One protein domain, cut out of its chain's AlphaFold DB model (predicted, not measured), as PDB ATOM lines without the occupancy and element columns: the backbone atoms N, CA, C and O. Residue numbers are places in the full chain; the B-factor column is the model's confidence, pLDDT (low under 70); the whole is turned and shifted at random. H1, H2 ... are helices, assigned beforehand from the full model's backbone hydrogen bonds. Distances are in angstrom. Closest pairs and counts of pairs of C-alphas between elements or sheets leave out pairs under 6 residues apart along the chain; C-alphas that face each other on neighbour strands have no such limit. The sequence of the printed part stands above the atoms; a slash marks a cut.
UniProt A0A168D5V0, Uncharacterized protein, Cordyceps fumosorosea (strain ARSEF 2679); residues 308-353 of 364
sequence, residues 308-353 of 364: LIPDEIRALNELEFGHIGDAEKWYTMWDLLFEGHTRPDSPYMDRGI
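This is residues 308 to 353 of the 364 residues of an uncharacterized protein of Cordyceps fumosorosea (strain ARSEF 2679) (UniProt A0A168D5V0). A loose helical hairpin, H1 then H2, opens like a V, its helices nearing each other where H1 begins and H2 ends; after H2 a long loop, residues 338 to 353, folds back past H2's other side. The printed part has 46 residues with two named helices and no named strand; its class is all helix, though only 21 residues are in named elements. It is only just loose, close to compact, with a radius of gyration of the C-alphas of 11.7 A, and spans 37 by 25 by 14 A.

H1 is residues 310 to 318, 12.2 A long, from C-alpha 310 at (-8.495, 53.135, 34.131). H2 is residues 326 to 337, 16.5 A long, ending at C-alpha 337 at (0.825, 49.074, 27.750).

H1 and H2 form a helical hairpin over a short link of 7 residues. They run opposite ways at a shallow tilt of 32 degrees, only just short of steep. H2 touches H1 with residues 333 to 337 alone; the closest C-alphas, of Glu 312 and Leu 337, are 6.8 A apart. In both helices every O i to N i+4 pair is within hydrogen-bond range.

The C-alphas farthest apart, of Pro 310 and Gly 352, are 36.8 A apart. The printed part has no cut. The pLDDT is under 70 at residue 321 and residues 350 to 353.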
ATOM      1  N   LEU A 308      -1.578  52.204  36.847       79.00
ATOM      2  CA  LEU A 308      -2.244  52.013  35.562       79.00
ATOM      3  C   LEU A 308      -3.466  52.931  35.454       79.00
ATOM      4  O   LEU A 308      -4.259  53.047  36.399       79.00
ATOM      5  N   ILE A 309      -3.638  53.575  34.302       83.88
ATOM      6  CA  ILE A 309      -4.831  54.388  34.058       83.88
ATOM      7  C   ILE A 309      -6.063  53.478  33.902       83.88
ATOM      8  O   ILE A 309      -5.945  52.322  33.492       83.88
ATOM      9  N   PRO A 310      -7.285  53.961  34.201       80.12
ATOM     10  CA  PRO A 310      -8.495  53.135  34.131       80.12
ATOM     11  C   PRO A 310      -8.726  52.442  32.779       80.12
ATOM     12  O   PRO A 310      -9.338  51.375  32.736       80.12
ATOM     13  N   ASP A 311      -8.240  53.030  31.686       76.25
ATOM     14  CA  ASP A 311      -8.347  52.459  30.341       76.25
ATOM     15  C   ASP A 311      -7.391  51.281  30.131       76.25
ATOM     16  O   ASP A 311      -7.807  50.266  29.580       76.25
ATOM     17  N   GLU A 312      -6.169  51.357  30.659       77.12
ATOM     18  CA  GLU A 312      -5.217  50.238  30.673       77.12
ATOM     19  C   GLU A 312      -5.741  49.089  31.533       77.12
ATOM     20  O   GLU A 312      -5.721  47.937  31.113       77.12
ATOM     21  N   ILE A 313      -6.295  49.395  32.712       76.69
ATOM     22  CA  ILE A 313      -6.914  48.391  33.591       76.69
ATOM     23  C   ILE A 313      -8.078  47.698  32.877       76.69
ATOM     24  O   ILE A 313      -8.253  46.484  32.984       76.69
ATOM     25  N   ARG A 314      -8.897  48.457  32.146       77.25
ATOM     26  CA  ARG A 314     -10.007  47.907  31.369       77.25
ATOM     27  C   ARG A 314      -9.507  47.021  30.235       77.25
ATOM     28  O   ARG A 314     -10.005  45.911  30.112       77.25
ATOM     29  N   ALA A 315      -8.510  47.475  29.475       76.75
ATOM     30  CA  ALA A 315      -7.891  46.685  28.420       76.75
ATOM     31  C   ALA A 315      -7.335  45.369  28.981       76.75
ATOM     32  O   ALA A 315      -7.656  44.307  28.465       76.75
ATOM     33  N   LEU A 316      -6.613  45.412  30.103       76.44
ATOM     34  CA  LEU A 316      -6.094  44.215  30.773       76.44
ATOM     35  C   LEU A 316      -7.199  43.249  31.224       76.44
ATOM     36  O   LEU A 316      -7.029  42.041  31.106       76.44
ATOM     37  N   ASN A 317      -8.327  43.765  31.718       74.38
ATOM     38  CA  ASN A 317      -9.461  42.940  32.144       74.38
ATOM     39  C   ASN A 317     -10.272  42.366  30.971       74.38
ATOM     40  O   ASN A 317     -10.923  41.337  31.129       74.38
ATOM     41  N   GLU A 318     -10.275  43.038  29.821       78.44
ATOM     42  CA  GLU A 318     -10.955  42.585  28.603       78.44
ATOM     43  C   GLU A 318     -10.124  41.566  27.813       78.44
ATOM     44  O   GLU A 318     -10.661  40.902  26.922       78.44
ATOM     45  N   LEU A 319      -8.839  41.388  28.148       76.00
ATOM     46  CA  LEU A 319      -8.049  40.304  27.588       76.00
ATOM     47  C   LEU A 319      -8.485  38.962  28.173       76.00
ATOM     48  O   LEU A 319      -7.999  38.496  29.204       76.00
ATOM     49  N   GLU A 320      -9.364  38.287  27.438       75.12
ATOM     50  CA  GLU A 320      -9.515  36.841  27.532       75.12
ATOM     51  C   GLU A 320      -8.236  36.185  27.000       75.12
ATOM     52  O   GLU A 320      -8.130  35.778  25.841       75.12
ATOM     53  N   PHE A 321      -7.225  36.089  27.861       69.19
ATOM     54  CA  PHE A 321      -6.108  35.197  27.614       69.19
ATOM     55  C   PHE A 321      -6.676  33.778  27.663       69.19
ATOM     56  O   PHE A 321      -6.925  33.243  28.743       69.19
ATOM     57  N   GLY A 322      -6.945  33.186  26.499       73.12
ATOM     58  CA  GLY A 322      -7.295  31.771  26.386       73.12
ATOM     59  C   GLY A 322      -6.180  30.856  26.919       73.12
ATOM     60  O   GLY A 322      -5.404  31.212  27.804       73.12
ATOM     61  N   HIS A 323      -6.028  29.655  26.359       78.25
ATOM     62  CA  HIS A 323      -4.892  28.770  26.677       78.25
ATOM     63  C   HIS A 323      -3.576  29.254  26.046       78.25
ATOM     64  O   HIS A 323      -2.905  28.521  25.325       78.25
ATOM     65  N   ILE A 324      -3.230  30.512  26.295       84.38
ATOM     66  CA  ILE A 324      -2.003  31.147  25.843       84.38
ATOM     67  C   ILE A 324      -0.939  30.944  26.928       84.38
ATOM     68  O   ILE A 324      -1.240  31.037  28.122       84.38
ATOM     69  N   GLY A 325       0.296  30.638  26.530       87.06
ATOM     70  CA  GLY A 325       1.409  30.471  27.469       87.06
ATOM     71  C   GLY A 325       1.773  31.784  28.169       87.06
ATOM     72  O   GLY A 325       1.573  32.866  27.620       87.06
ATOM     73  N   ASP A 326       2.340  31.708  29.374       84.12
ATOM     74  CA  ASP A 326       2.613  32.897  30.199       84.12
ATOM     75  C   ASP A 326       3.609  33.873  29.551       84.12
ATOM     76  O   ASP A 326       3.474  35.089  29.696       84.12
ATOM     77  N   ALA A 327       4.545  33.368  28.741       86.56
ATOM     78  CA  ALA A 327       5.435  34.210  27.946       86.56
ATOM     79  C   ALA A 327       4.669  35.070  26.926       86.56
ATOM     80  O   ALA A 327       4.965  36.248  26.749       86.56
ATOM     81  N   GLU A 328       3.657  34.505  26.279       86.81
ATOM     82  CA  GLU A 328       2.854  35.205  25.278       86.81
ATOM     83  C   GLU A 328       1.854  36.165  25.933       86.81
ATOM     84  O   GLU A 328       1.642  37.266  25.423       86.81
ATOM     85  N   LYS A 329       1.340  35.833  27.127       87.75
ATOM     86  CA  LYS A 329       0.597  36.793  27.961       87.75
ATOM     87  C   LYS A 329       1.454  38.008  28.312       87.75
ATOM     88  O   LYS A 329       0.986  39.133  28.170       87.75
ATOM     89  N   TRP A 330       2.711  37.789  28.714       90.06
ATOM     90  CA  TRP A 330       3.652  38.871  29.011       90.06
ATOM     91  C   TRP A 330       3.864  39.793  27.810       90.06
ATOM     92  O   TRP A 330       3.745  41.009  27.945       90.06
ATOM     93  N   TYR A 331       4.123  39.230  26.627       91.19
ATOM     94  CA  TYR A 331       4.324  40.043  25.427       91.19
ATOM     95  C   TYR A 331       3.059  40.785  25.005       91.19
ATOM     96  O   TYR A 331       3.142  41.958  24.656       91.19
ATOM     97  N   THR A 332       1.894  40.145  25.111       89.38
ATOM     98  CA  THR A 332       0.615  40.789  24.790       89.38
ATOM     99  C   THR A 332       0.334  41.954  25.740       89.38
ATOM    100  O   THR A 332      -0.051  43.034  25.302       89.38
ATOM    101  N   MET A 333       0.579  41.770  27.040       90.88
ATOM    102  CA  MET A 333       0.471  42.842  28.030       90.88
ATOM    103  C   MET A 333       1.445  43.986  27.726       90.88
ATOM    104  O   MET A 333       1.058  45.150  27.794       90.88
ATOM    105  N   TRP A 334       2.692  43.665  27.369       93.25
ATOM    106  CA  TRP A 334       3.690  44.675  27.027       93.25
ATOM    107  C   TRP A 334       3.277  45.500  25.808       93.25
ATOM    108  O   TRP A 334       3.362  46.722  25.845       93.25
ATOM    109  N   ASP A 335       2.795  44.849  24.749       89.94
ATOM    110  CA  ASP A 335       2.358  45.530  23.528       89.94
ATOM    111  C   ASP A 335       1.197  46.496  23.770       89.94
ATOM    112  O   ASP A 335       1.136  47.551  23.143       89.94
ATOM    113  N   LEU A 336       0.290  46.139  24.681       86.75
ATOM    114  CA  LEU A 336      -0.860  46.970  25.028       86.75
ATOM    115  C   LEU A 336      -0.478  48.185  25.866       86.75
ATOM    116  O   LEU A 336      -1.032  49.260  25.661       86.75
ATOM    117  N   LEU A 337       0.434  48.009  26.824       86.94
ATOM    118  CA  LEU A 337       0.825  49.074  27.750       86.94
ATOM    119  C   LEU A 337       1.901  49.996  27.164       86.94
ATOM    120  O   LEU A 337       1.974  51.167  27.524       86.94
ATOM    121  N   PHE A 338       2.741  49.489  26.260       88.62
ATOM    122  CA  PHE A 338       3.928  50.190  25.772       88.62
ATOM    123  C   PHE A 338       4.016  50.183  24.244       88.62
ATOM    124  O   PHE A 338       5.036  49.795  23.664       88.62
ATOM    125  N   GLU A 339       2.960  50.648  23.574       87.38
ATOM    126  CA  GLU A 339       2.915  50.732  22.113       87.38
ATOM    127  C   GLU A 339       4.154  51.474  21.560       87.38
ATOM    128  O   GLU A 339       4.528  52.559  22.015       87.38
ATOM    129  N   GLY A 340       4.854  50.843  20.610       85.19
ATOM    130  CA  GLY A 340       6.066  51.383  19.985       85.19
ATOM    131  C   GLY A 340       7.375  51.216  20.772       85.19
ATOM    132  O   GLY A 340       8.423  51.629  20.271       85.19
ATOM    133  N   HIS A 341       7.361  50.601  21.958       91.00
ATOM    134  CA  HIS A 341       8.578  50.317  22.727       91.00
ATOM    135  C   HIS A 341       9.115  48.908  22.438       91.00
ATOM    136  O   HIS A 341       8.360  47.959  22.227       91.00
ATOM    137  N   THR A 342      10.440  48.742  22.463       91.88
ATOM    138  CA  THR A 342      11.079  47.423  22.334       91.88
ATOM    139  C   THR A 342      10.721  46.530  23.519       91.88
ATOM    140  O   THR A 342      10.890  46.939  24.669       91.88
ATOM    141  N   ARG A 343      10.255  45.307  23.238       91.81
ATOM    142  CA  ARG A 343       9.881  44.320  24.260       91.81
ATOM    143  C   ARG A 343      11.118  43.854  25.037       91.81
ATOM    144  O   ARG A 343      12.085  43.443  24.394       91.81
ATOM    145  N   PRO A 344      11.107  43.877  26.378       91.25
ATOM    146  CA  PRO A 344      12.109  43.195  27.173       91.25
ATOM    147  C   PRO A 344      11.861  41.687  27.137       91.25
ATOM    148  O   PRO A 344      10.733  41.235  26.901       91.25
ATOM    149  N   ASP A 345      12.904  40.917  27.430       88.62
ATOM    150  CA  ASP A 345      12.786  39.470  27.580       88.62
ATOM    151  C   ASP A 345      11.737  39.135  28.641       88.62
ATOM    152  O   ASP A 345      11.706  39.720  29.729       88.62
ATOM    153  N   SER A 346      10.854  38.192  28.314       87.62
ATOM    154  CA  SER A 346       9.846  37.742  29.264       87.62
ATOM    155  C   SER A 346      10.519  37.095  30.478       87.62
ATOM    156  O   SER A 346      11.321  36.177  30.298       87.62
ATOM    157  N   PRO A 347      10.164  37.490  31.716       82.38
ATOM    158  CA  PRO A 347      10.689  36.850  32.922       82.38
ATOM    159  C   PRO A 347      10.245  35.383  33.046       82.38
ATOM    160  O   PRO A 347      10.794  34.648  33.859       82.38
ATOM    161  N   TYR A 348       9.264  34.966  32.238       78.75
ATOM    162  CA  TYR A 348       8.750  33.600  32.155       78.75
ATOM    163  C   TYR A 348       9.440  32.758  31.072       78.75
ATOM    164  O   TYR A 348       9.150  31.571  30.946       78.75
ATOM    165  N   MET A 349      10.330  33.352  30.269       74.94
ATOM    166  CA  MET A 349      11.215  32.591  29.391       74.94
ATOM    167  C   MET A 349      12.427  32.171  30.220       74.94
ATOM    168  O   MET A 349      13.265  33.002  30.575       74.94
ATOM    169  N   ASP A 350      12.523  30.881  30.547       63.34
ATOM    170  CA  ASP A 350      13.724  30.337  31.174       63.34
ATOM    171  C   ASP A 350      14.946  30.692  30.320       63.34
ATOM    172  O   ASP A 350      14.989  30.403  29.119       63.34
ATOM    173  N   ARG A 351      15.969  31.286  30.952       55.25
ATOM    174  CA  ARG A 351      17.198  31.818  30.320       55.25
ATOM    175  C   ARG A 351      18.027  30.801  29.509       55.25
ATOM    176  O   ARG A 351      19.110  31.140  29.046       55.25
ATOM    177  N   GLY A 352      17.561  29.566  29.333       54.41
ATOM    178  CA  GLY A 352      18.267  28.510  28.610       54.41
ATOM    179  C   GLY A 352      17.566  27.972  27.363       54.41
ATOM    180  O   GLY A 352      18.215  27.275  26.587       54.41
ATOM    181  N   ILE A 353      16.269  28.236  27.147       51.22
ATOM    182  CA  ILE A 353      15.500  27.496  26.132       51.22
ATOM    183  C   ILE A 353      14.506  28.418  25.407       51.22
ATOM    184  O   ILE A 353      13.345  28.519  25.777       51.22
TER     185      ILE A 353